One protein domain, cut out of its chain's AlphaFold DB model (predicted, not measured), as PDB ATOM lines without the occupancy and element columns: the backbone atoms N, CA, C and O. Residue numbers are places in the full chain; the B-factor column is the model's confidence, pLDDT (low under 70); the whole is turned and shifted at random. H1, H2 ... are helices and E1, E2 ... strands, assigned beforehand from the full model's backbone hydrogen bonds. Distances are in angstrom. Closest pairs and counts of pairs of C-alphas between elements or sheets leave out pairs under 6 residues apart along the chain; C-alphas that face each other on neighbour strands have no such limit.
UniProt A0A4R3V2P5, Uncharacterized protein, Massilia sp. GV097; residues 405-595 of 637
ATOM      1  N   VAL A 405      44.930  13.150 -18.160       94.12
ATOM      2  CA  VAL A 405      46.200  12.456 -18.435       94.12
ATOM      3  C   VAL A 405      46.488  12.345 -19.925       94.12
ATOM      4  O   VAL A 405      47.601  12.009 -20.324       94.12
ATOM      5  N   TRP A 406      45.479  12.620 -20.745       93.38
ATOM      6  CA  TRP A 406      45.592  12.737 -22.185       93.38
ATOM      7  C   TRP A 406      44.453  13.619 -22.703       93.38
ATOM      8  O   TRP A 406      43.351  13.612 -22.155       93.38
ATOM      9  N   THR A 407      44.714  14.382 -23.758       86.88
ATOM     10  CA  THR A 407      43.726  15.247 -24.409       86.88
ATOM     11  C   THR A 407      43.966  15.211 -25.907       86.88
ATOM     12  O   THR A 407      45.115  15.214 -26.356       86.88
ATOM     13  N   LEU A 408      42.883  15.164 -26.680       82.62
ATOM     14  CA  LEU A 408      42.945  15.282 -28.126       82.62
ATOM     15  C   LEU A 408      43.529  16.664 -28.486       82.62
ATOM     16  O   LEU A 408      42.995  17.672 -28.022       82.62
ATOM     17  N   PRO A 409      44.611  16.751 -29.282       76.62
ATOM     18  CA  PRO A 409      45.256  18.030 -29.572       76.62
ATOM     19  C   PRO A 409      44.324  19.061 -30.233       76.62
ATOM     20  O   PRO A 409      43.589  18.747 -31.169       76.62
ATOM     21  N   ASP A 410      44.432  20.322 -29.805       59.28
ATOM     22  CA  ASP A 410      43.602  21.454 -30.251       59.28
ATOM     23  C   ASP A 410      43.429  21.654 -31.772       59.28
ATOM     24  O   ASP A 410      42.300  21.944 -32.177       59.28
ATOM     25  N   PRO A 411      44.446  21.509 -32.655       56.38
ATOM     26  CA  PRO A 411      44.232  21.682 -34.100       56.38
ATOM     27  C   PRO A 411      43.269  20.641 -34.693       56.38
ATOM     28  O   PRO A 411      42.667  20.883 -35.737       56.38
ATOM     29  N   VAL A 412      43.075  19.509 -34.008       56.19
ATOM     30  CA  VAL A 412      42.069  18.497 -34.355       56.19
ATOM     31  C   VAL A 412      40.694  18.868 -33.782       56.19
ATOM     32  O   VAL A 412      39.674  18.607 -34.419       56.19
ATOM     33  N   CYS A 413      40.657  19.510 -32.610       51.00
ATOM     34  CA  CYS A 413      39.428  19.973 -31.959       51.00
ATOM     35  C   CYS A 413      38.822  21.224 -32.624       51.00
ATOM     36  O   CYS A 413      37.603  21.386 -32.619       51.00
ATOM     37  N   ARG A 414      39.647  22.104 -33.208       44.31
ATOM     38  CA  ARG A 414      39.241  23.400 -33.782       44.31
ATOM     39  C   ARG A 414      39.541  23.463 -35.272       44.31
ATOM     40  O   ARG A 414      40.507  24.089 -35.697       44.31
ATOM     41  N   VAL A 415      38.695  22.860 -36.090       42.94
ATOM     42  CA  VAL A 415      38.786  23.087 -37.533       42.94
ATOM     43  C   VAL A 415      37.708  24.079 -37.926       42.94
ATOM     44  O   VAL A 415      36.534  23.888 -37.614       42.94
ATOM     45  N   ALA A 416      38.141  25.160 -38.569       37.91
ATOM     46  CA  ALA A 416      37.303  26.273 -38.982       37.91
ATOM     47  C   ALA A 416      36.067  25.813 -39.787       37.91
ATOM     48  O   ALA A 416      36.142  24.800 -40.492       37.91
ATOM     49  N   PRO A 417      34.944  26.557 -39.725       40.88
ATOM     50  CA  PRO A 417      33.717  26.196 -40.425       40.88
ATOM     51  C   PRO A 417      33.991  26.081 -41.926       40.88
ATOM     52  O   PRO A 417      34.339  27.063 -42.585       40.88
ATOM     53  N   VAL A 418      33.847  24.880 -42.481       42.44
ATOM     54  CA  VAL A 418      33.934  24.669 -43.927       42.44
ATOM     55  C   VAL A 418      32.607  25.135 -44.517       42.44
ATOM     56  O   VAL A 418      31.580  24.484 -44.351       42.44
ATOM     57  N   THR A 419      32.616  26.274 -45.208       41.69
ATOM     58  CA  THR A 419      31.433  26.968 -45.753       41.69
ATOM     59  C   THR A 419      30.697  26.230 -46.880       41.69
ATOM     60  O   THR A 419      29.728  26.753 -47.424       41.69
ATOM     61  N   ALA A 420      31.089  25.003 -47.224       41.91
ATOM     62  CA  ALA A 420      30.371  24.171 -48.182       41.91
ATOM     63  C   ALA A 420      30.548  22.685 -47.846       41.91
ATOM     64  O   ALA A 420      31.633  22.134 -48.044       41.91
ATOM     65  N   VAL A 421      29.493  22.012 -47.369       41.81
ATOM     66  CA  VAL A 421      29.506  20.550 -47.190       41.81
ATOM     67  C   VAL A 421      28.198  19.914 -47.704       41.81
ATOM     68  O   VAL A 421      27.127  20.422 -47.375       41.81
ATOM     69  N   PRO A 422      28.274  18.812 -48.490       37.81
ATOM     70  CA  PRO A 422      27.132  18.008 -48.947       37.81
ATOM     71  C   PRO A 422      26.385  17.308 -47.795       37.81
ATOM     72  O   PRO A 422      26.780  17.389 -46.639       37.81
ATOM     73  N   THR A 423      25.302  16.607 -48.120       36.06
ATOM     74  CA  THR A 423      24.360  15.935 -47.209       36.06
ATOM     75  C   THR A 423      24.975  14.965 -46.182       36.06
ATOM     76  O   THR A 423      25.987  14.301 -46.412       36.06
ATOM     77  N   VAL A 424      24.315  14.920 -45.019       42.09
ATOM     78  CA  VAL A 424      24.748  14.369 -43.725       42.09
ATOM     79  C   VAL A 424      24.501  12.864 -43.638       42.09
ATOM     80  O   VAL A 424      23.375  12.402 -43.790       42.09
ATOM     81  N   GLY A 425      25.566  12.108 -43.373       37.38
ATOM     82  CA  GLY A 425      25.523  10.660 -43.146       37.38
ATOM     83  C   GLY A 425      26.906  10.006 -43.205       37.38
ATOM     84  O   GLY A 425      27.187   9.112 -42.422       37.38
ATOM     85  N   ASP A 426      27.820  10.542 -44.029       39.41
ATOM     86  CA  ASP A 426      29.115   9.920 -44.399       39.41
ATOM     87  C   ASP A 426      30.365  10.801 -44.144       39.41
ATOM     88  O   ASP A 426      31.457  10.545 -44.662       39.41
ATOM     89  N   LEU A 427      30.229  11.873 -43.358       43.28
ATOM     90  CA  LEU A 427      31.189  12.978 -43.348       43.28
ATOM     91  C   LEU A 427      32.326  12.887 -42.329       43.28
ATOM     92  O   LEU A 427      33.322  13.552 -42.555       43.28
ATOM     93  N   GLY A 428      32.280  12.082 -41.275       53.41
ATOM     94  CA  GLY A 428      33.311  12.088 -40.228       53.41
ATOM     95  C   GLY A 428      34.719  11.803 -40.772       53.41
ATOM     96  O   GLY A 428      35.582  12.670 -40.874       53.41
ATOM     97  N   TRP A 429      34.947  10.587 -41.251       51.41
ATOM     98  CA  TRP A 429      36.260  10.202 -41.768       51.41
ATOM     99  C   TRP A 429      36.621  10.876 -43.104       51.41
ATOM    100  O   TRP A 429      37.728  11.385 -43.279       51.41
ATOM    101  N   ARG A 430      35.672  10.931 -44.048       58.53
ATOM    102  CA  ARG A 430      35.918  11.513 -45.377       58.53
ATOM    103  C   ARG A 430      36.231  13.007 -45.299       58.53
ATOM    104  O   ARG A 430      36.998  13.498 -46.121       58.53
ATOM    105  N   THR A 431      35.671  13.727 -44.327       58.59
ATOM    106  CA  THR A 431      35.989  15.147 -44.110       58.59
ATOM    107  C   THR A 431      37.359  15.303 -43.470       58.59
ATOM    108  O   THR A 431      38.142  16.101 -43.970       58.59
ATOM    109  N   ALA A 432      37.723  14.483 -42.477       58.03
ATOM    110  CA  ALA A 432      39.083  14.487 -41.928       58.03
ATOM    111  C   ALA A 432      40.156  14.201 -42.998       58.03
ATOM    112  O   ALA A 432      41.181  14.881 -43.036       58.03
ATOM    113  N   GLN A 433      39.901  13.260 -43.919       60.50
ATOM    114  CA  GLN A 433      40.765  13.031 -45.084       60.50
ATOM    115  C   GLN A 433      40.825  14.248 -46.016       60.50
ATOM    116  O   GLN A 433      41.917  14.671 -46.389       60.50
ATOM    117  N   LYS A 434      39.672  14.833 -46.373       57.78
ATOM    118  CA  LYS A 434      39.601  16.035 -47.226       57.78
ATOM    119  C   LYS A 434      40.309  17.246 -46.611       57.78
ATOM    120  O   LYS A 434      40.802  18.086 -47.353       57.78
ATOM    121  N   LEU A 435      40.360  17.322 -45.284       61.44
ATOM    122  CA  LEU A 435      41.005  18.396 -44.529       61.44
ATOM    123  C   LEU A 435      42.471  18.104 -44.181       61.44
ATOM    124  O   LEU A 435      43.110  18.923 -43.530       61.44
ATOM    125  N   GLY A 436      43.015  16.951 -44.586       64.19
ATOM    126  CA  GLY A 436      44.408  16.583 -44.311       64.19
ATOM    127  C   GLY A 436      44.705  16.186 -42.858       64.19
ATOM    128  O   GLY A 436      45.863  15.950 -42.526       64.19
ATOM    129  N   LEU A 437      43.684  16.033 -42.008       70.19
ATOM    130  CA  LEU A 437      43.817  15.759 -40.565       70.19
ATOM    131  C   LEU A 437      44.066  14.283 -40.239       70.19
ATOM    132  O   LEU A 437      44.272  13.920 -39.083       70.19
ATOM    133  N   ALA A 438      44.026  13.406 -41.244       72.06
ATOM    134  CA  ALA A 438      44.229  11.970 -41.065       72.06
ATOM    135  C   ALA A 438      45.539  11.648 -40.326       72.06
ATOM    136  O   ALA A 438      45.557  10.736 -39.500       72.06
ATOM    137  N   ARG A 439      46.602  12.418 -40.599       73.56
ATOM    138  CA  ARG A 439      47.915  12.274 -39.955       73.56
ATOM    139  C   ARG A 439      47.902  12.707 -38.496       73.56
ATOM    140  O   ARG A 439      48.344  11.946 -37.640       73.56
ATOM    141  N   ASP A 440      47.328  13.870 -38.205       77.69
ATOM    142  CA  ASP A 440      47.208  14.376 -36.833       77.69
ATOM    143  C   ASP A 440      46.354  13.435 -35.976       77.69
ATOM    144  O   ASP A 440      46.696  13.142 -34.833       77.69
ATOM    145  N   LEU A 441      45.298  12.857 -36.559       77.81
ATOM    146  CA  LEU A 441      44.502  11.803 -35.928       77.81
ATOM    147  C   LEU A 441      45.285  10.497 -35.739       77.81
ATOM    148  O   LEU A 441      45.054   9.795 -34.759       77.81
ATOM    149  N   GLY A 442      46.210  10.158 -36.639       81.56
ATOM    150  CA  GLY A 442      47.128   9.032 -36.461       81.56
ATOM    151  C   GLY A 442      48.068   9.244 -35.271       81.56
ATOM    152  O   GLY A 442      48.180   8.373 -34.409       81.56
ATOM    153  N   ALA A 443      48.680  10.428 -35.174       83.00
ATOM    154  CA  ALA A 443      49.535  10.814 -34.049       83.00
ATOM    155  C   ALA A 443      48.758  10.908 -32.717       83.00
ATOM    156  O   ALA A 443      49.235  10.463 -31.668       83.00
ATOM    157  N   ALA A 444      47.528  11.423 -32.751       85.25
ATOM    158  CA  ALA A 444      46.638  11.434 -31.594       85.25
ATOM    159  C   ALA A 444      46.209  10.015 -31.188       85.25
ATOM    160  O   ALA A 444      46.242   9.682 -30.009       85.25
ATOM    161  N   GLY A 445      45.864   9.151 -32.148       87.25
ATOM    162  CA  GLY A 445      45.512   7.751 -31.891       87.25
ATOM    163  C   GLY A 445      46.672   6.957 -31.285       87.25
ATOM    164  O   GLY A 445      46.474   6.135 -30.390       87.25
ATOM    165  N   LEU A 446      47.892   7.266 -31.715       86.56
ATOM    166  CA  LEU A 446      49.122   6.784 -31.109       86.56
ATOM    167  C   LEU A 446      49.219   7.187 -29.624       86.56
ATOM    168  O   LEU A 446      49.298   6.319 -28.749       86.56
ATOM    169  N   THR A 447      49.191   8.483 -29.316       89.19
ATOM    170  CA  THR A 447      49.316   8.949 -27.920       89.19
ATOM    171  C   THR A 447      48.158   8.465 -27.040       89.19
ATOM    172  O   THR A 447      48.384   8.119 -25.878       89.19
ATOM    173  N   LEU A 448      46.956   8.322 -27.608       91.44
ATOM    174  CA  LEU A 448      45.800   7.700 -26.963       91.44
ATOM    175  C   LEU A 448      46.090   6.249 -26.564       91.44
ATOM    176  O   LEU A 448      45.861   5.873 -25.415       91.44
ATOM    177  N   LEU A 449      46.616   5.429 -27.482       90.75
ATOM    178  CA  LEU A 449      46.972   4.039 -27.184       90.75
ATOM    179  C   LEU A 449      48.022   3.955 -26.064       90.75
ATOM    180  O   LEU A 449      47.908   3.109 -25.175       90.75
ATOM    181  N   GLY A 450      49.014   4.849 -26.070       89.06
ATOM    182  CA  GLY A 450      50.000   4.964 -24.990       89.06
ATOM    183  C   GLY A 450      49.365   5.295 -23.632       89.06
ATOM    184  O   GLY A 450      49.682   4.656 -22.622       89.06
ATOM    185  N   ALA A 451      48.417   6.235 -23.607       92.06
ATOM    186  CA  ALA A 451      47.678   6.600 -22.400       92.06
ATOM    187  C   ALA A 451      46.801   5.444 -21.885       92.06
ATOM    188  O   ALA A 451      46.835   5.134 -20.694       92.06
ATOM    189  N   LEU A 452      46.087   4.738 -22.767       94.19
ATOM    190  CA  LEU A 452      45.280   3.567 -22.401       94.19
ATOM    191  C   LEU A 452      46.142   2.453 -21.801       94.19
ATOM    192  O   LEU A 452      45.818   1.935 -20.732       94.19
ATOM    193  N   ARG A 453      47.277   2.135 -22.430       90.31
ATOM    194  CA  ARG A 453      48.244   1.154 -21.914       90.31
ATOM    195  C   ARG A 453      48.772   1.521 -20.539       90.31
ATOM    196  O   ARG A 453      48.915   0.641 -19.700       90.31
ATOM    197  N   THR A 454      49.060   2.796 -20.304       88.38
ATOM    198  CA  THR A 454      49.638   3.267 -19.040       88.38
ATOM    199  C   THR A 454      48.589   3.306 -17.934       88.38
ATOM    200  O   THR A 454      48.744   2.691 -16.879       88.38
ATOM    201  N   TYR A 455      47.481   4.008 -18.154       93.56
ATOM    202  CA  TYR A 455      46.533   4.280 -17.079       93.56
ATOM    203  C   TYR A 455      45.520   3.148 -16.898       93.56
ATOM    204  O   TYR A 455      45.364   2.664 -15.778       93.56
ATOM    205  N   LEU A 456      44.901   2.658 -17.974       93.38
ATOM    206  CA  LEU A 456      43.909   1.579 -17.894       93.38
ATOM    207  C   LEU A 456      44.566   0.191 -17.871       93.38
ATOM    208  O   LEU A 456      44.161  -0.674 -17.100       93.38
ATOM    209  N   GLY A 457      45.619  -0.002 -18.670       90.38
ATOM    210  CA  GLY A 457      46.493  -1.172 -18.630       90.38
ATOM    211  C   GLY A 457      47.299  -1.202 -17.332       90.38
ATOM    212  O   GLY A 457      46.815  -1.715 -16.335       90.38
ATOM    213  N   GLN A 458      48.503  -0.633 -17.291       85.75
ATOM    214  CA  GLN A 458      49.474  -0.774 -16.191       85.75
ATOM    215  C   GLN A 458      48.935  -0.384 -14.811       85.75
ATOM    216  O   GLN A 458      49.203  -1.086 -13.837       85.75
ATOM    217  N   ARG A 459      48.165   0.702 -14.705       89.69
ATOM    218  CA  ARG A 459      47.660   1.196 -13.408       89.69
ATOM    219  C   ARG A 459      46.252   0.707 -13.068       89.69
ATOM    220  O   ARG A 459      45.817   0.871 -11.922       89.69
ATOM    221  N   GLY A 460      45.535   0.120 -14.026       92.75
ATOM    222  CA  GLY A 460      44.173  -0.370 -13.818       92.75
ATOM    223  C   GLY A 460      43.155   0.714 -13.482       92.75
ATOM    224  O   GLY A 460      42.179   0.419 -12.800       92.75
ATOM    225  N   LEU A 461      43.415   1.964 -13.860       95.00
ATOM    226  CA  LEU A 461      42.546   3.101 -13.573       95.00
ATOM    227  C   LEU A 461      41.430   3.185 -14.627       95.00
ATOM    228  O   LEU A 461      41.760   3.254 -15.810       95.00
ATOM    229  N   PRO A 462      40.145   3.212 -14.236       96.38
ATOM    230  CA  PRO A 462      39.064   3.589 -15.141       96.38
ATOM    231  C   PRO A 462      39.233   5.047 -15.586       96.38
ATOM    232  O   PRO A 462      39.787   5.869 -14.849       96.38
ATOM    233  N   LEU A 463      38.780   5.356 -16.800       97.31
ATOM    234  CA  LEU A 463      39.047   6.638 -17.451       97.31
ATOM    235  C   LEU A 463      37.743   7.307 -17.872       97.31
ATOM    236  O   LEU A 463      37.029   6.786 -18.725       97.31
ATOM    237  N   LEU A 464      37.460   8.473 -17.298       95.06
ATOM    238  CA  LEU A 464      36.374   9.341 -17.733       95.06
ATOM    239  C   LEU A 464      36.765  10.026 -19.048       95.06
ATOM    240  O   LEU A 464      37.906  10.468 -19.214       95.06
ATOM    241  N   THR A 465      35.833  10.082 -19.992       92.94
ATOM    242  CA  THR A 465      36.013  10.768 -21.274       92.94
ATOM    243  C   THR A 465      34.677  11.093 -21.922       92.94
ATOM    244  O   THR A 465      33.695  10.389 -21.722       92.94
ATOM    245  N   ASP A 466      34.678  12.072 -22.820       86.75
ATOM    246  CA  ASP A 466      33.635  12.234 -23.826       86.75
ATOM    247  C   ASP A 466      33.779  11.191 -24.953       86.75
ATOM    248  O   ASP A 466      34.718  11.266 -25.759       86.75
ATOM    249  N   MET A 467      32.878  10.198 -25.007       79.31
ATOM    250  CA  MET A 467      32.847   9.202 -26.093       79.31
ATOM    251  C   MET A 467      31.984   9.632 -27.279       79.31
ATOM    252  O   MET A 467      32.068   8.998 -28.341       79.31
ATOM    253  N   ARG A 468      31.158  10.675 -27.125       74.56
ATOM    254  CA  ARG A 468      30.219  11.141 -28.155       74.56
ATOM    255  C   ARG A 468      30.711  12.363 -28.916       74.56
ATOM    256  O   ARG A 468      29.986  12.799 -29.803       74.56
ATOM    257  N   ALA A 469      31.922  12.853 -28.648       63.72
ATOM    258  CA  ALA A 469      32.567  13.916 -29.411       63.72
ATOM    259  C   ALA A 469      32.380  13.715 -30.934       63.72
ATOM    260  O   ALA A 469      33.011  12.857 -31.573       63.72
ATOM    261  N   LYS A 470      31.474  14.508 -31.517       59.31
ATOM    262  CA  LYS A 470      31.238  14.585 -32.960       59.31
ATOM    263  C   LYS A 470      32.038  15.753 -33.512       59.31
ATOM    264  O   LYS A 470      32.014  16.848 -32.965       59.31
ATOM    265  N   TYR A 471      32.670  15.546 -34.658       46.50
ATOM    266  CA  TYR A 471      33.047  16.655 -35.522       46.50
ATOM    267  C   TYR A 471      31.850  16.950 -36.418       46.50
ATOM    268  O   TYR A 471      31.453  16.102 -37.224       46.50
ATOM    269  N   ASN A 472      31.278  18.138 -36.295       47.25
ATOM    270  CA  ASN A 472      30.311  18.608 -37.267       47.25
ATOM    271  C   ASN A 472      30.743  19.970 -37.809       47.25
ATOM    272  O   ASN A 472      30.596  20.983 -37.134       47.25
ATOM    273  N   ALA A 473      31.224  19.990 -39.055       43.41
ATOM    274  CA  ALA A 473      31.563  21.219 -39.773       43.41
ATOM    275  C   ALA A 473      30.350  22.151 -39.991       43.41
ATOM    276  O   ALA A 473      30.536  23.318 -40.322       43.41
ATOM    277  N   GLN A 474      29.119  21.650 -39.820       42.03
ATOM    278  CA  GLN A 474      27.873  22.399 -40.018       42.03
ATOM    279  C   GLN A 474      27.312  23.016 -38.727       42.03
ATOM    280  O   GLN A 474      26.376  23.812 -38.804       42.03
ATOM    281  N   ASN A 475      27.862  22.707 -37.546       41.19
ATOM    282  CA  ASN A 475      27.314  23.230 -36.294       41.19
ATOM    283  C   ASN A 475      27.949  24.561 -35.908       41.19
ATOM    284  O   ASN A 475      28.832  24.649 -35.066       41.19
ATOM    285  N   VAL A 476      27.401  25.618 -36.504       39.22
ATOM    286  CA  VAL A 476      27.590  27.011 -36.074       39.22
ATOM    287  C   VAL A 476      26.903  27.276 -34.714       39.22
ATOM    288  O   VAL A 476      27.093  28.340 -34.137       39.22
ATOM    289  N   ARG A 477      26.113  26.330 -34.171       37.81
ATOM    290  CA  ARG A 477      25.474  26.415 -32.843       37.81
ATOM    291  C   ARG A 477      25.290  25.006 -32.236       37.81
ATOM    292  O   ARG A 477      24.493  24.244 -32.773       37.81
ATOM    293  N   GLY A 478      25.992  24.634 -31.159       39.12
ATOM    294  CA  GLY A 478      25.548  23.556 -30.248       39.12
ATOM    295  C   GLY A 478      26.410  22.287 -30.136       39.12
ATOM    296  O   GLY A 478      27.035  22.072 -29.109       39.12
ATOM    297  N   SER A 479      26.457  21.396 -31.140       44.78
ATOM    298  CA  SER A 479      26.907  20.006 -30.856       44.78
ATOM    299  C   SER A 479      28.417  19.776 -30.676       44.78
ATOM    300  O   SER A 479      28.817  18.641 -30.424       44.78
ATOM    301  N   ALA A 480      29.273  20.769 -30.933       49.84
ATOM    302  CA  ALA A 480      30.696  20.661 -30.594       49.84
ATOM    303  C   ALA A 480      30.930  20.966 -29.101       49.84
ATOM    304  O   ALA A 480      31.910  20.486 -28.526       49.84
ATOM    305  N   ASP A 481      29.998  21.700 -28.485       55.66
ATOM    306  CA  ASP A 481      30.046  22.119 -27.085       55.66
ATOM    307  C   ASP A 481      29.420  21.076 -26.150       55.66
ATOM    308  O   ASP A 481      29.767  21.032 -24.975       55.66
ATOM    309  N   GLU A 482      28.564  20.189 -26.672       69.25
ATOM    310  CA  GLU A 482      28.014  19.067 -25.908       69.25
ATOM    311  C   GLU A 482      29.130  18.123 -25.447       69.25
ATOM    312  O   GLU A 482      29.846  17.534 -26.266       69.25
ATOM    313  N   VAL A 483      29.249  17.946 -24.132       74.94
ATOM    314  CA  VAL A 483      30.184  17.000 -23.518       74.94
ATOM    315  C   VAL A 483      29.380  15.882 -22.875       74.94
ATOM    316  O   VAL A 483      28.720  16.084 -21.862       74.94
ATOM    317  N   TRP A 484      29.472  14.684 -23.445       83.31
ATOM    318  CA  TRP A 484      28.786  13.505 -22.927       83.31
ATOM    319  C   TRP A 484      29.798  12.548 -22.330       83.31
ATOM    320  O   TRP A 484      30.444  11.810 -23.067       83.31
ATOM    321  N   ASN A 485      29.932  12.548 -21.010       89.38
ATOM    322  CA  ASN A 485      30.936  11.730 -20.346       89.38
ATOM    323  C   ASN A 485      30.481  10.283 -20.163       89.38
ATOM    324  O   ASN A 485      29.333  10.016 -19.805       89.38
ATOM    325  N   GLN A 486      31.412   9.361 -20.399       92.50
ATOM    326  CA  GLN A 486      31.327   7.943 -20.067       92.50
ATOM    327  C   GLN A 486      32.649   7.492 -19.434       92.50
ATOM    328  O   GLN A 486      33.691   8.142 -19.556       92.50
ATOM    329  N   VAL A 487      32.619   6.341 -18.772       96.19
ATOM    330  CA  VAL A 487      33.781   5.727 -18.128       96.19
ATOM    331  C   VAL A 487      34.262   4.553 -18.957       96.19
ATOM    332  O   VAL A 487      33.641   3.490 -18.957       96.19
ATOM    333  N   VAL A 488      35.409   4.708 -19.613       96.62
ATOM    334  CA  VAL A 488      36.113   3.605 -20.265       96.62
ATOM    335  C   VAL A 488      36.727   2.707 -19.193       96.62
ATOM    336  O   VAL A 488      37.607   3.119 -18.433       96.62
ATOM    337  N   PHE A 489      36.274   1.457 -19.154       96.19
ATOM    338  CA  PHE A 489      36.710   0.459 -18.172       96.19
ATOM    339  C   PHE A 489      37.447  -0.722 -18.798       96.19
ATOM    340  O   PHE A 489      38.098  -1.486 -18.087       96.19
ATOM    341  N   LYS A 490      37.375  -0.881 -20.122       95.38
ATOM    342  CA  LYS A 490      38.131  -1.883 -20.876       95.38
ATOM    343  C   LYS A 490      38.551  -1.299 -22.219       95.38
ATOM    344  O   LYS A 490      37.797  -0.560 -22.850       95.38
ATOM    345  N   TYR A 491      39.738  -1.676 -22.677       95.69
ATOM    346  CA  TYR A 491      40.141  -1.513 -24.067       95.69
ATOM    347  C   TYR A 491      40.610  -2.852 -24.637       95.69
ATOM    348  O   TYR A 491      41.072  -3.726 -23.900       95.69
ATOM    349  N   HIS A 492      40.488  -3.009 -25.949       93.94
ATOM    350  CA  HIS A 492      40.969  -4.168 -26.691       93.94
ATOM    351  C   HIS A 492      41.536  -3.707 -28.031       93.94
ATOM    352  O   HIS A 492      40.902  -2.929 -28.732       93.94
ATOM    353  N   VAL A 493      42.719  -4.180 -28.392       93.06
ATOM    354  CA  VAL A 493      43.408  -3.851 -29.637       93.06
ATOM    355  C   VAL A 493      43.670  -5.135 -30.389       93.06
ATOM    356  O   VAL A 493      44.228  -6.072 -29.824       93.06
ATOM    357  N   ARG A 494      43.312  -5.165 -31.669       92.19
ATOM    358  CA  ARG A 494      43.765  -6.199 -32.604       92.19
ATOM    359  C   ARG A 494      44.760  -5.594 -33.568       92.19
ATOM    360  O   ARG A 494      44.480  -4.538 -34.127       92.19
ATOM    361  N   PHE A 495      45.883  -6.268 -33.757       89.56
ATOM    362  CA  PHE A 495      46.945  -5.849 -34.657       89.56
ATOM    363  C   PHE A 495      46.933  -6.740 -35.894       89.56
ATOM    364  O   PHE A 495      46.875  -7.967 -35.785       89.56
ATOM    365  N   GLN A 496      47.039  -6.117 -37.059       90.56
ATOM    366  CA  GLN A 496      47.281  -6.790 -38.327       90.56
ATOM    367  C   GLN A 496      48.259  -5.971 -39.156       90.56
ATOM    368  O   GLN A 496      48.346  -4.761 -38.994       90.56
ATOM    369  N   GLU A 497      49.002  -6.602 -40.051       88.94
ATOM    370  CA  GLU A 497      49.766  -5.851 -41.039       88.94
ATOM    371  C   GLU A 497      48.821  -5.090 -41.954       88.94
ATOM    372  O   GLU A 497      47.818  -5.632 -42.430       88.94
ATOM    373  N   HIS A 498      49.154  -3.842 -42.241       89.69
ATOM    374  CA  HIS A 498      48.344  -3.028 -43.119       89.69
ATOM    375  C   HIS A 498      48.361  -3.590 -44.553       89.69
ATOM    376  O   HIS A 498      49.367  -4.114 -45.044       89.69
ATOM    377  N   ALA A 499      47.234  -3.481 -45.263       89.19
ATOM    378  CA  ALA A 499      47.086  -4.051 -46.606       89.19
ATOM    379  C   ALA A 499      48.094  -3.471 -47.617       89.19
ATOM    380  O   ALA A 499      48.522  -4.173 -48.532       89.19
ATOM    381  N   LEU A 500      48.506  -2.211 -47.426       88.56
ATOM    382  CA  LEU A 500      49.471  -1.520 -48.289       88.56
ATOM    383  C   LEU A 500      50.936  -1.688 -47.855       88.56
ATOM    384  O   LEU A 500      51.804  -1.082 -48.483       88.56
ATOM    385  N   ALA A 501      51.234  -2.485 -46.823       85.81
ATOM    386  CA  ALA A 501      52.601  -2.650 -46.324       85.81
ATOM    387  C   ALA A 501      53.566  -3.110 -47.435       85.81
ATOM    388  O   ALA A 501      54.626  -2.518 -47.627       85.81
ATOM    389  N   ASP A 502      53.159  -4.095 -48.247       84.69
ATOM    390  CA  ASP A 502      53.965  -4.603 -49.368       84.69
ATOM    391  C   ASP A 502      54.226  -3.556 -50.460       84.69
ATOM    392  O   ASP A 502      55.292  -3.555 -51.070       84.69
ATOM    393  N   ALA A 503      53.264  -2.662 -50.702       87.06
ATOM    394  CA  ALA A 503      53.374  -1.619 -51.719       87.06
ATOM    395  C   ALA A 503      54.171  -0.398 -51.232       87.06
ATOM    396  O   ALA A 503      54.733   0.336 -52.041       87.06
ATOM    397  N   THR A 504      54.201  -0.158 -49.919       85.75
ATOM    398  CA  THR A 504      54.821   1.036 -49.320       85.75
ATOM    399  C   THR A 504      56.235   0.793 -48.806       85.75
ATOM    400  O   THR A 504      56.997   1.749 -48.647       85.75
ATOM    401  N   HIS A 505      56.629  -0.466 -48.600       84.69
ATOM    402  CA  HIS A 505      57.929  -0.811 -48.039       84.69
ATOM    403  C   HIS A 505      58.640  -1.918 -48.820       84.69
ATOM    404  O   HIS A 505      58.099  -2.995 -49.046       84.69
ATOM    405  N   ALA A 506      59.908  -1.676 -49.163       79.94
ATOM    406  CA  ALA A 506      60.760  -2.671 -49.815       79.94
ATOM    407  C   ALA A 506      61.341  -3.703 -48.829       79.94
ATOM    408  O   ALA A 506      61.535  -4.861 -49.187       79.94
ATOM    409  N   ALA A 507      61.629  -3.296 -47.587       80.31
ATOM    410  CA  ALA A 507      62.228  -4.164 -46.576       80.31
ATOM    411  C   ALA A 507      61.169  -4.876 -45.725       80.31
ATOM    412  O   ALA A 507      60.248  -4.228 -45.231       80.31
ATOM    413  N   ASP A 508      61.329  -6.181 -45.494       74.75
ATOM    414  CA  ASP A 508      60.356  -6.984 -44.737       74.75
ATOM    415  C   ASP A 508      60.175  -6.515 -43.294       74.75
ATOM    416  O   ASP A 508      59.056  -6.547 -42.787       74.75
ATOM    417  N   ASP A 509      61.238  -5.995 -42.671       74.12
ATOM    418  CA  ASP A 509      61.168  -5.387 -41.336       74.12
ATOM    419  C   ASP A 509      60.188  -4.209 -41.325       74.12
ATOM    420  O   ASP A 509      59.335  -4.101 -40.448       74.12
ATOM    421  N   ARG A 510      60.256  -3.348 -42.348       79.62
ATOM    422  CA  ARG A 510      59.374  -2.181 -42.482       79.62
ATOM    423  C   ARG A 510      57.938  -2.581 -42.798       79.62
ATOM    424  O   ARG A 510      57.021  -1.959 -42.273       79.62
ATOM    425  N   LYS A 511      57.740  -3.641 -43.585       83.19
ATOM    426  CA  LYS A 511      56.408  -4.208 -43.835       83.19
ATOM    427  C   LYS A 511      55.774  -4.747 -42.551       83.19
ATOM    428  O   LYS A 511      54.600  -4.504 -42.314       83.19
ATOM    429  N   GLY A 512      56.552  -5.439 -41.715       79.88
ATOM    430  CA  GLY A 512      56.083  -5.978 -40.430       79.88
ATOM    431  C   GLY A 512      55.825  -4.910 -39.367       79.88
ATOM    432  O   GLY A 512      55.208  -5.191 -38.346       79.88
ATOM    433  N   GLN A 513      56.288  -3.686 -39.613       83.19
ATOM    434  CA  GLN A 513      56.096  -2.525 -38.753       83.19
ATOM    435  C   GLN A 513      54.924  -1.633 -39.171       83.19
ATOM    436  O   GLN A 513      54.513  -0.801 -38.367       83.19
ATOM    437  N   ASP A 514      54.409  -1.768 -40.394       87.31
ATOM    438  CA  ASP A 514      53.239  -1.029 -40.876       87.31
ATOM    439  C   ASP A 514      51.974  -1.794 -40.480       87.31
ATOM    440  O   ASP A 514      51.548  -2.734 -41.160       87.31
ATOM    441  N   LEU A 515      51.413  -1.438 -39.326       89.00
ATOM    442  CA  LEU A 515      50.301  -2.161 -38.725       89.00
ATOM    443  C   LEU A 515      49.005  -1.364 -38.824       89.00
ATOM    444  O   LEU A 515      48.969  -0.162 -38.584       89.00
ATOM    445  N   GLU A 516      47.914  -2.067 -39.092       91.56
ATOM    446  CA  GLU A 516      46.564  -1.616 -38.813       91.56
ATOM    447  C   GLU A 516      46.100  -2.160 -37.454       91.56
ATOM    448  O   GLU A 516      46.240  -3.344 -37.139       91.56
ATOM    449  N   LEU A 517      45.556  -1.275 -36.629       91.81
ATOM    450  CA  LEU A 517      45.098  -1.539 -35.280       91.81
ATOM    451  C   LEU A 517      43.606  -1.273 -35.209       91.81
ATOM    452  O   LEU A 517      43.190  -0.139 -35.423       91.81
ATOM    453  N   ALA A 518      42.816  -2.264 -34.815       93.12
ATOM    454  CA  ALA A 518      41.432  -2.050 -34.405       93.12
ATOM    455  C   ALA A 518      41.376  -1.889 -32.878       93.12
ATOM    456  O   ALA A 518      41.379  -2.882 -32.147       93.12
ATOM    457  N   LEU A 519      41.359  -0.640 -32.407       93.62
ATOM    458  CA  LEU A 519      41.239  -0.247 -31.003       93.62
ATOM    459  C   LEU A 519      39.762  -0.107 -30.614       93.62
ATOM    460  O   LEU A 519      39.108   0.872 -30.962       93.62
ATOM    461  N   SER A 520      39.257  -1.064 -29.848       93.81
ATOM    462  CA  SER A 520      37.938  -1.039 -29.222       93.81
ATOM    463  C   SER A 520      38.017  -0.483 -27.799       93.81
ATOM    464  O   SER A 520      38.797  -0.971 -26.982       93.81
ATOM    465  N   LEU A 521      37.175   0.495 -27.489       94.12
ATOM    466  CA  LEU A 521      36.955   1.056 -26.159       94.12
ATOM    467  C   LEU A 521      35.571   0.637 -25.667       94.12
ATOM    468  O   LEU A 521      34.602   0.724 -26.424       94.12
ATOM    469  N   TYR A 522      35.491   0.217 -24.409       94.38
ATOM    470  CA  TYR A 522      34.253  -0.193 -23.758       94.38
ATOM    471  C   TYR A 522      33.985   0.719 -22.570       94.38
ATOM    472  O   TYR A 522      34.840   0.847 -21.685       94.38
ATOM    473  N   ALA A 523      32.813   1.342 -22.568       94.25
ATOM    474  CA  ALA A 523      32.400   2.297 -21.555       94.25
ATOM    475  C   ALA A 523      30.990   2.006 -21.034       94.25
ATOM    476  O   ALA A 523      30.220   1.302 -21.692       94.25
ATOM    477  N   ASN A 524      30.650   2.511 -19.847       93.31
ATOM    478  CA  ASN A 524      29.268   2.439 -19.376       93.31
ATOM    479  C   ASN A 524      28.311   3.171 -20.328       93.31
ATOM    480  O   ASN A 524      28.709   4.017 -21.130       93.31
ATOM    481  N   ALA A 525      27.048   2.774 -20.264       87.56
ATOM    482  CA  ALA A 525      25.960   3.361 -21.013       87.56
ATOM    483  C   ALA A 525      25.112   4.271 -20.135       87.56
ATOM    484  O   ALA A 525      24.763   3.930 -19.004       87.56
ATOM    485  N   ASP A 526      24.748   5.401 -20.719       81.19
ATOM    486  CA  ASP A 526      23.603   6.196 -20.331       81.19
ATOM    487  C   ASP A 526      22.368   5.680 -21.089       81.19
ATOM    488  O   ASP A 526      22.325   5.709 -22.323       81.19
ATOM    489  N   GLY A 527      21.415   5.099 -20.359       71.56
ATOM    490  CA  GLY A 527      20.275   4.362 -20.921       71.56
ATOM    491  C   GLY A 527      18.926   4.808 -20.358       71.56
ATOM    492  O   GLY A 527      18.868   5.680 -19.500       71.56
ATOM    493  N   GLU A 528      17.839   4.202 -20.844       68.50
ATOM    494  CA  GLU A 528      16.485   4.403 -20.304       68.50
ATOM    495  C   GLU A 528      16.349   3.764 -18.910       68.50
ATOM    496  O   GLU A 528      16.959   2.729 -18.628       68.50
ATOM    497  N   LEU A 529      15.533   4.365 -18.039       61.56
ATOM    498  CA  LEU A 529      15.228   3.804 -16.722       61.56
ATOM    499  C   LEU A 529      14.440   2.483 -16.841       61.56
ATOM    500  O   LEU A 529      13.532   2.388 -17.670       61.56
ATOM    501  N   PRO A 530      14.706   1.490 -15.970       65.00
ATOM    502  CA  PRO A 530      15.779   1.456 -14.974       65.00
ATOM    503  C   PRO A 530      17.112   0.980 -15.584       65.00
ATOM    504  O   PRO A 530      17.146   0.039 -16.383       65.00
ATOM    505  N   THR A 531      18.243   1.546 -15.151       74.50
ATOM    506  CA  THR A 531      19.573   1.231 -15.718       74.50
ATOM    507  C   THR A 531      20.240   0.032 -15.043       74.50
ATOM    508  O   THR A 531      21.420   0.029 -14.709       74.50
ATOM    509  N   MET A 532      19.461  -1.036 -14.863       65.19
ATOM    510  CA  MET A 532      19.800  -2.198 -14.026       65.19
ATOM    511  C   MET A 532      20.803  -3.176 -14.657       65.19
ATOM    512  O   MET A 532      21.186  -4.165 -14.036       65.19
ATOM    513  N   THR A 533      21.197  -2.971 -15.916       81.38
ATOM    514  CA  THR A 533      22.136  -3.881 -16.585       81.38
ATOM    515  C   THR A 533      23.548  -3.342 -16.441       81.38
ATOM    516  O   THR A 533      23.862  -2.308 -17.020       81.38
ATOM    517  N   MET A 534      24.416  -4.056 -15.723       86.06
ATOM    518  CA  MET A 534      25.843  -3.734 -15.650       86.06
ATOM    519  C   MET A 534      26.503  -3.791 -17.035       86.06
ATOM    520  O   MET A 534      26.221  -4.716 -17.804       86.06
ATOM    521  N   PRO A 535      27.429  -2.874 -17.371       83.88
ATOM    522  CA  PRO A 535      28.016  -2.830 -18.706       83.88
ATOM    523  C   PRO A 535      28.926  -4.011 -19.021       83.88
ATOM    524  O   PRO A 535      29.129  -4.338 -20.191       83.88
ATOM    525  N   GLY A 536      29.413  -4.704 -18.001       88.19
ATOM    526  CA  GLY A 536      30.116  -5.964 -18.148       88.19
ATOM    527  C   GLY A 536      29.982  -6.834 -16.909       88.19
ATOM    528  O   GLY A 536      29.458  -6.417 -15.877       88.19
ATOM    529  N   GLN A 537      30.493  -8.050 -17.018       89.50
ATOM    530  CA  GLN A 537      30.555  -9.034 -15.948       89.50
ATOM    531  C   GLN A 537      31.925  -9.710 -15.959       89.50
ATOM    532  O   GLN A 537      32.558  -9.855 -17.008       89.50
ATOM    533  N   LEU A 538      32.390 -10.131 -14.786       84.25
ATOM    534  CA  LEU A 538      33.587 -10.953 -14.681       84.25
ATOM    535  C   LEU A 538      33.222 -12.407 -15.009       84.25
ATOM    536  O   LEU A 538      32.417 -13.019 -14.309       84.25
ATOM    537  N   VAL A 539      33.834 -12.967 -16.052       86.06
ATOM    538  CA  VAL A 539      33.721 -14.388 -16.409       86.06
ATOM    539  C   VAL A 539      35.118 -14.996 -16.354       86.06
ATOM    540  O   VAL A 539      35.990 -14.695 -17.172       86.06
ATOM    541  N   GLY A 540      35.360 -15.828 -15.340       83.88
ATOM    542  CA  GLY A 540      36.705 -16.304 -15.025       83.88
ATOM    543  C   GLY A 540      37.616 -15.134 -14.654       83.88
ATOM    544  O   GLY A 540      37.347 -14.422 -13.694       83.88
ATOM    545  N   ASN A 541      38.675 -14.918 -15.437       73.50
ATOM    546  CA  ASN A 541      39.598 -13.800 -15.238       73.50
ATOM    547  C   ASN A 541      39.451 -12.704 -16.309       73.50
ATOM    548  O   ASN A 541      40.408 -11.951 -16.516       73.50
ATOM    549  N   ASP A 542      38.348 -12.662 -17.062       82.50
ATOM    550  CA  ASP A 542      38.111 -11.665 -18.112       82.50
ATOM    551  C   ASP A 542      36.824 -10.871 -17.870       82.50
ATOM    552  O   ASP A 542      35.861 -11.370 -17.291       82.50
ATOM    553  N   VAL A 543      36.818  -9.623 -18.334       86.69
ATOM    554  CA  VAL A 543      35.635  -8.763 -18.323       86.69
ATOM    555  C   VAL A 543      34.900  -8.957 -19.643       86.69
ATOM    556  O   VAL A 543      35.348  -8.484 -20.696       86.69
ATOM    557  N   VAL A 544      33.773  -9.658 -19.585       89.38
ATOM    558  CA  VAL A 544      32.886  -9.896 -20.725       89.38
ATOM    559  C   VAL A 544      31.797  -8.832 -20.715       89.38
ATOM    560  O   VAL A 544      31.225  -8.524 -19.676       89.38
ATOM    561  N   HIS A 545      31.523  -8.244 -21.870       86.25
ATOM    562  CA  HIS A 545      30.468  -7.252 -22.055       86.25
ATOM    563  C   HIS A 545      29.462  -7.785 -23.069       86.25
ATOM    564  O   HIS A 545      29.802  -8.614 -23.917       86.25
ATOM    565  N   THR A 546      28.235  -7.279 -23.007       78.88
ATOM    566  CA  THR A 546      27.277  -7.461 -24.096       78.88
ATOM    567  C   THR A 546      27.158  -6.142 -24.853       78.88
ATOM    568  O   THR A 546      27.126  -5.088 -24.219       78.88
ATOM    569  N   PRO A 547      27.070  -6.144 -26.195       76.56
ATOM    570  CA  PRO A 547      26.895  -4.902 -26.951       76.56
ATOM    571  C   PRO A 547      25.660  -4.089 -26.533       76.56
ATOM    572  O   PRO A 547      25.624  -2.886 -26.749       76.56
ATOM    573  N   ALA A 548      24.655  -4.736 -25.932       78.50
ATOM    574  CA  ALA A 548      23.461  -4.077 -25.412       78.50
ATOM    575  C   ALA A 548      23.681  -3.388 -24.053       78.50
ATOM    576  O   ALA A 548      22.902  -2.511 -23.694       78.50
ATOM    577  N   SER A 549      24.704  -3.787 -23.291       81.50
ATOM    578  CA  SER A 549      24.933  -3.301 -21.928       81.50
ATOM    579  C   SER A 549      25.975  -2.193 -21.838       81.50
ATOM    580  O   SER A 549      26.038  -1.520 -20.820       81.50
ATOM    581  N   CYS A 550      26.806  -1.979 -22.857       88.94
ATOM    582  CA  CYS A 550      27.880  -0.988 -22.806       88.94
ATOM    583  C   CYS A 550      28.008  -0.218 -24.116       88.94
ATOM    584  O   CYS A 550      27.705  -0.739 -25.190       88.94
ATOM    585  N   TRP A 551      28.578   0.983 -24.044       87.19
ATOM    586  CA  TRP A 551      29.071   1.648 -25.241       87.19
ATOM    587  C   TRP A 551      30.335   0.950 -25.718       87.19
ATOM    588  O   TRP A 551      31.323   0.865 -24.989       87.19
ATOM    589  N   GLN A 552      30.309   0.478 -26.961       88.88
ATOM    590  CA  GLN A 552      31.492  -0.012 -27.646       88.88
ATOM    591  C   GLN A 552      31.847   0.929 -28.783       88.88
ATOM    592  O   GLN A 552      31.017   1.270 -29.625       88.88
ATOM    593  N   ARG A 553      33.124   1.279 -28.852       85.44
ATOM    594  CA  ARG A 553      33.640   2.153 -29.887       85.44
ATOM    595  C   ARG A 553      34.912   1.594 -30.485       85.44
ATOM    596  O   ARG A 553      35.873   1.409 -29.750       85.44
ATOM    597  N   THR A 554      34.954   1.432 -31.805       88.62
ATOM    598  CA  THR A 554      36.149   0.936 -32.494       88.62
ATOM    599  C   THR A 554      36.777   2.023 -33.359       88.62
ATOM    600  O   THR A 554      36.147   2.572 -34.263       88.62
ATOM    601  N   VAL A 555      38.043   2.314 -33.087       86.69
ATOM    602  CA  VAL A 555      38.913   3.179 -33.881       86.69
ATOM    603  C   VAL A 555      39.891   2.291 -34.634       86.69
ATOM    604  O   VAL A 555      40.569   1.471 -34.021       86.69
ATOM    605  N   VAL A 556      39.992   2.461 -35.949       89.31
ATOM    606  CA  VAL A 556      41.005   1.790 -36.758       89.31
ATOM    607  C   VAL A 556      42.134   2.771 -37.054       89.31
ATOM    608  O   VAL A 556      41.892   3.860 -37.571       89.31
ATOM    609  N   LEU A 557      43.360   2.406 -36.690       88.69
ATOM    610  CA  LEU A 557      44.566   3.213 -36.862       88.69
ATOM    611  C   LEU A 557      45.560   2.453 -37.732       88.69
ATOM    612  O   LEU A 557      45.824   1.291 -37.466       88.69
ATOM    613  N   ARG A 558      46.175   3.106 -38.706       90.69
ATOM    614  CA  ARG A 558      47.415   2.646 -39.329       90.69
ATOM    615  C   ARG A 558      48.578   3.315 -38.611       90.69
ATOM    616  O   ARG A 558      48.640   4.543 -38.594       90.69
ATOM    617  N   LEU A 559      49.467   2.535 -38.017       86.56
ATOM    618  CA  LEU A 559      50.627   3.024 -37.279       86.56
ATOM    619  C   LEU A 559      51.889   2.303 -37.742       86.56
ATOM    620  O   LEU A 559      51.907   1.078 -37.860       86.56
ATOM    621  N   GLN A 560      52.961   3.068 -37.911       85.69
ATOM    622  CA  GLN A 560      54.294   2.543 -38.117       85.69
ATOM    623  C   GLN A 560      55.013   2.362 -36.780       85.69
ATOM    624  O   GLN A 560      55.198   3.305 -36.005       85.69
ATOM    625  N   PHE A 561      55.501   1.155 -36.541       78.81
ATOM    626  CA  PHE A 561      56.320   0.826 -35.382       78.81
ATOM    627  C   PHE A 561      57.813   0.949 -35.710       78.81
ATOM    628  O   PHE A 561      58.242   0.697 -36.832       78.81
ATOM    629  N   ILE A 562      58.626   1.358 -34.739       73.69
ATOM    630  CA  ILE A 562      60.090   1.251 -34.818       73.69
ATOM    631  C   ILE A 562      60.545  -0.098 -34.249       73.69
ATOM    632  O   ILE A 562      59.770  -0.788 -33.594       73.69
ATOM    633  N   ASN A 563      61.812  -0.478 -34.455       60.34
ATOM    634  CA  ASN A 563      62.378  -1.760 -33.985       60.34
ATOM    635  C   ASN A 563      62.224  -1.994 -32.469       60.34
ATOM    636  O   ASN A 563      62.246  -3.132 -32.017       60.34
ATOM    637  N   ALA A 564      62.030  -0.929 -31.686       56.47
ATOM    638  CA  ALA A 564      61.728  -1.015 -30.261       56.47
ATOM    639  C   ALA A 564      60.257  -1.371 -29.958       56.47
ATOM    640  O   ALA A 564      59.838  -1.289 -28.807       56.47
ATOM    641  N   GLY A 565      59.457  -1.645 -30.997       57.06
ATOM    642  CA  GLY A 565      57.997  -1.781 -31.012       57.06
ATOM    643  C   GLY A 565      57.252  -0.617 -30.352       57.06
ATOM    644  O   GLY A 565      56.066  -0.715 -30.045       57.06
ATOM    645  N   GLN A 566      57.926   0.516 -30.180       60.47
ATOM    646  CA  GLN A 566      57.241   1.770 -29.971       60.47
ATOM    647  C   GLN A 566      56.718   2.237 -31.331       60.47
ATOM    648  O   GLN A 566      57.436   2.169 -32.325       60.47
ATOM    649  N   PRO A 567      55.469   2.667 -31.429       63.19
ATOM    650  CA  PRO A 567      55.027   3.443 -32.579       63.19
ATOM    651  C   PRO A 567      55.911   4.694 -32.747       63.19
ATOM    652  O   PRO A 567      56.086   5.475 -31.812       63.19
ATOM    653  N   GLY A 568      56.525   4.844 -33.920       66.62
ATOM    654  CA  GLY A 568      57.361   5.997 -34.252       66.62
ATOM    655  C   GLY A 568      56.518   7.155 -34.772       66.62
ATOM    656  O   GLY A 568      55.424   6.943 -35.290       66.62
ATOM    657  N   ALA A 569      57.027   8.385 -34.678       73.44
ATOM    658  CA  ALA A 569      56.486   9.484 -35.470       73.44
ATOM    659  C   ALA A 569      56.793   9.201 -36.951       73.44
ATOM    660  O   ALA A 569      57.936   9.317 -37.383       73.44
ATOM    661  N   ASP A 570      55.784   8.774 -37.707       82.62
ATOM    662  CA  ASP A 570      55.911   8.407 -39.117       82.62
ATOM    663  C   ASP A 570      54.798   9.086 -39.925       82.62
ATOM    664  O   ASP A 570      53.674   9.271 -39.448       82.62
ATOM    665  N   ASN A 571      55.111   9.490 -41.155       80.38
ATOM    666  CA  ASN A 571      54.180  10.200 -42.034       80.38
ATOM    667  C   ASN A 571      53.060   9.297 -42.586       80.38
ATOM    668  O   ASN A 571      52.096   9.815 -43.171       80.38
ATOM    669  N   LEU A 572      53.191   7.981 -42.405       82.81
ATOM    670  CA  LEU A 572      52.182   6.970 -42.706       82.81
ATOM    671  C   LEU A 572      51.191   6.748 -41.561       82.81
ATOM    672  O   LEU A 572      50.153   6.124 -41.794       82.81
ATOM    673  N   ASN A 573      51.468   7.269 -40.358       84.00
ATOM    674  CA  ASN A 573      50.538   7.170 -39.240       84.00
ATOM    675  C   ASN A 573      49.244   7.900 -39.587       84.00
ATOM    676  O   ASN A 573      49.241   9.110 -39.810       84.00
ATOM    677  N   THR A 574      48.135   7.171 -39.605       81.31
ATOM    678  CA  THR A 574      46.818   7.723 -39.923       81.31
ATOM    679  C   THR A 574      45.737   7.013 -39.125       81.31
ATOM    680  O   THR A 574      45.814   5.808 -38.926       81.31
ATOM    681  N   CYS A 575      44.683   7.708 -38.712       79.25
ATOM    682  CA  CYS A 575      43.412   7.020 -38.443       79.25
ATOM    683  C   CYS A 575      42.864   6.516 -39.788       79.25
ATOM    684  O   CYS A 575      43.102   7.196 -40.768       79.25
ATOM    685  N   THR A 576      42.220   5.354 -39.906       74.75
ATOM    686  CA  THR A 576      41.648   4.865 -41.187       74.75
ATOM    687  C   THR A 576      40.131   4.752 -41.138       74.75
ATOM    688  O   THR A 576      39.462   4.904 -42.159       74.75
ATOM    689  N   SER A 577      39.563   4.522 -39.956       73.44
ATOM    690  CA  SER A 577      38.128   4.637 -39.720       73.44
ATOM    691  C   SER A 577      37.842   4.805 -38.232       73.44
ATOM    692  O   SER A 577      38.643   4.440 -37.375       73.44
ATOM    693  N   CYS A 578      36.672   5.341 -37.906       63.69
ATOM    694  CA  CYS A 578      36.131   5.255 -36.562       63.69
ATOM    695  C   CYS A 578      34.655   4.911 -36.676       63.69
ATOM    696  O   CYS A 578      33.886   5.658 -37.282       63.69
ATOM    697  N   VAL A 579      34.276   3.768 -36.117       63.41
ATOM    698  CA  VAL A 579      32.924   3.233 -36.228       63.41
ATOM    699  C   VAL A 579      32.337   3.137 -34.829       63.41
ATOM    700  O   VAL A 579      32.893   2.484 -33.942       63.41
ATOM    701  N   ASN A 580      31.202   3.802 -34.642       56.31
ATOM    702  CA  ASN A 580      30.243   3.431 -33.617       56.31
ATOM    703  C   ASN A 580      29.080   2.702 -34.302       56.31
ATOM    704  O   ASN A 580      28.835   2.913 -35.495       56.31
ATOM    705  N   VAL A 581      28.347   1.871 -33.570       47.28
ATOM    706  CA  VAL A 581      27.078   1.319 -34.054       47.28
ATOM    707  C   VAL A 581      26.116   2.499 -34.273       47.28
ATOM    708  O   VAL A 581      25.523   3.009 -33.331       47.28
ATOM    709  N   GLY A 582      26.017   2.994 -35.512       42.88
ATOM    710  CA  GLY A 582      25.033   4.003 -35.932       42.88
ATOM    711  C   GLY A 582      25.454   5.484 -35.923       42.88
ATOM    712  O   GLY A 582      24.626   6.319 -36.277       42.88
ATOM    713  N   ALA A 583      26.698   5.856 -35.579       46.75
ATOM    714  CA  ALA A 583      27.134   7.264 -35.615       46.75
ATOM    715  C   ALA A 583      28.630   7.464 -35.928       46.75
ATOM    716  O   ALA A 583      29.477   6.622 -35.627       46.75
ATOM    717  N   GLN A 584      28.957   8.623 -36.510       50.88
ATOM    718  CA  GLN A 584      30.328   9.076 -36.759       50.88
ATOM    719  C   GLN A 584      30.879   9.795 -35.536       50.88
ATOM    720  O   GLN A 584      30.588  10.968 -35.317       50.88
ATOM    721  N   CYS A 585      31.692   9.099 -34.754       51.22
ATOM    722  CA  CYS A 585      32.399   9.690 -33.622       51.22
ATOM    723  C   CYS A 585      33.903   9.805 -33.940       51.22
ATOM    724  O   CYS A 585      34.438   8.989 -34.691       51.22
ATOM    725  N   TYR A 586      34.610  10.750 -33.302       68.06
ATOM    726  CA  TYR A 586      36.082  10.955 -33.378       68.06
ATOM    727  C   TYR A 586      36.775  10.578 -32.085       68.06
ATOM    728  O   TYR A 586      36.066  10.576 -31.084       68.06
ATOM    729  N   LEU A 587      38.069  10.219 -32.116       80.50
ATOM    730  CA  LEU A 587      38.870   9.833 -30.939       80.50
ATOM    731  C   LEU A 587      38.372  10.516 -29.651       80.50
ATOM    732  O   LEU A 587      38.017  11.693 -29.729       80.50
ATOM    733  N   PRO A 588      38.348   9.816 -28.499       86.19
ATOM    734  CA  PRO A 588      37.900  10.406 -27.239       86.19
ATOM    735  C   PRO A 588      38.492  11.808 -27.041       86.19
ATOM    736  O   PRO A 588      39.625  12.056 -27.453       86.19
ATOM    737  N   ARG A 589      37.731  12.749 -26.476       84.44
ATOM    738  CA  ARG A 589      38.212  14.140 -26.361       84.44
ATOM    739  C   ARG A 589      39.359  14.260 -25.355       84.44
ATOM    740  O   ARG A 589      40.274  15.055 -25.549       84.44
ATOM    741  N   TYR A 590      39.317  13.472 -24.288       90.69
ATOM    742  CA  TYR A 590      40.328  13.445 -23.239       90.69
ATOM    743  C   TYR A 590      40.292  12.104 -22.507       90.69
ATOM    744  O   TYR A 590      39.448  11.274 -22.790       90.69
ATOM    745  N   LEU A 591      41.227  11.848 -21.600       94.31
ATOM    746  CA  LEU A 591      41.152  10.738 -20.656       94.31
ATOM    747  C   LEU A 591      41.456  11.296 -19.273       94.31
ATOM    748  O   LEU A 591      42.497  11.935 -19.089       94.31
ATOM    749  N   ALA A 592      40.572  11.038 -18.315       96.00
ATOM    750  CA  ALA A 592      40.693  11.541 -16.956       96.00
ATOM    751  C   ALA A 592      40.423  10.431 -15.926       96.00
ATOM    752  O   ALA A 592      39.268  10.055 -15.712       96.00
ATOM    753  N   PRO A 593      41.450   9.853 -15.280       96.56
ATOM    754  CA  PRO A 593      41.242   9.070 -14.071       96.56
ATOM    755  C   PRO A 593      40.817   9.962 -12.897       96.56
ATOM    756  O   PRO A 593      41.127  11.156 -12.848       96.56
ATOM    757  N   VAL A 594      40.186   9.340 -11.901       94.88
ATOM    758  CA  VAL A 594      40.030   9.933 -10.567       94.88
ATOM    759  C   VAL A 594      41.414  10.107  -9.942       94.88
ATOM    760  O   VAL A 594      42.168   9.138  -9.811       94.88
ATOM    761  N   SER A 595      41.757  11.344  -9.587       92.00
ATOM    762  CA  SER A 595      43.039  11.703  -8.975       92.00
ATOM    763  C   SER A 595      42.967  11.683  -7.450       92.00
ATOM    764  O   SER A 595      43.934  11.275  -6.806       92.00
TER     765      SER A 595
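What this domain is: This is residues 405 to 595 of the 637 residues of an uncharacterized protein of Massilia sp. GV097 (UniProt A0A4R3V2P5). A strongly twisted sheet of five strands curls round one long helix, H3, which packs on one face of it. The small helices H4 and H5 sit together at one end of the strands E2 and E3, while the small hairpin of E4 and E5 lies near the other end of the sheet; H2 packs on the edge strand E7, and long loops make much of the rest. The printed part has 191 residues, with five named helices and seven named strands in the order H1 H2 H3 E1 E2 H4 H5 E3 E4 E5 E6 E7. The large sheet has the order E1 - E2 - E3 - E6 - E7, all antiparallel, and the class is mixed, with under half of the residues in named elements. The whole is compact, with a radius of gyration of the C-alphas of 17.4 A and spans of 57 by 50 by 30 A.

Where its parts are: H1 is residues 410 to 413, with C-alpha 410 at (43.602, 21.454, -30.251). H2 follows at residues 427 to 434. H3, residues 438 to 458, is the longest helix, 28.4 A from C-alpha 438 at (44.229, 11.970, -41.065) to C-alpha 458 at (49.474, -0.774, -16.191). E1 is residues 463 to 466, and E2, residues 485 to 497, spans 33.0 A and bends by 70 degrees at residue 489. H4 is residues 501 to 504 and H5 residues 508 to 513. E3, residues 514 to 523, spans 28.6 A. E4 is residues 536 to 539 and E5 residues 542 to 545. E6, residues 551 to 560, spans 28.3 A, and E7, residues 574 to 580, spans 18.2 A and ends with C-alpha 580 at (30.243, 3.431, -33.617).

How they stand to each other: The sheet and H3 make two layers, a helix on one face of a sheet. The closest C-alphas of H3 and E7 are those of Gly 442 and Thr 574, 3.7 A apart, and those of H3 and E2 are Leu 456 and Phe 489, 7.3 A apart. E1 and E2 form a hairpin, with N 465 and O 486 at 2.9 A. The pairing of E2 is staggered: residues 485 to 488 pair with E1 and residues 488 to 497 with E3, where N 492 and O 520 are 2.8 A apart. E3 and E6 are antiparallel, with N 517 and O 557 at 2.7 A. E6 and E7 form a hairpin, with N 556 and O 577 at 2.8 A. H2 is on the sheet, and its closest C-alpha pair with E7 is Trp 429 and Ser 577, 6.2 A. H2 is close to but not clearly touching H3, at a steep tilt of 59 degrees, opposite ways. H1 is not on the sheet; it is close to but not clearly touching H3, with the C-alphas of Val 412 and Asp 440 closest at 7.0 A. H4 and H5 touch, the C-alphas of Ala 501 and Lys 511 being closest at 4.8 A, and each only grazes the sheet. The hairpin of E4 and E5 is a separate sheet, with N 537 and O 544 at 2.8 A; E4 is apart from E2. Every O i to N i+4 pair is within hydrogen-bond range in H2 and H5, and 16 of 17 are in H3; H1 and H4 are too short for such a pair.

The domain as a whole: The two C-alphas farthest apart are those of Ala 506 and Pro 530, 57.0 A. The printed part has no cut. The links H1 to H2, E1 to E2, E3 to E4 and E6 to E7 are long. Residues 406 to 407 pair antiparallel with residues 590 to 591. The mean pLDDT of the printed part is 75.5, and 60 residues are under 70, among them residues 410 to 436 and 469 to 482.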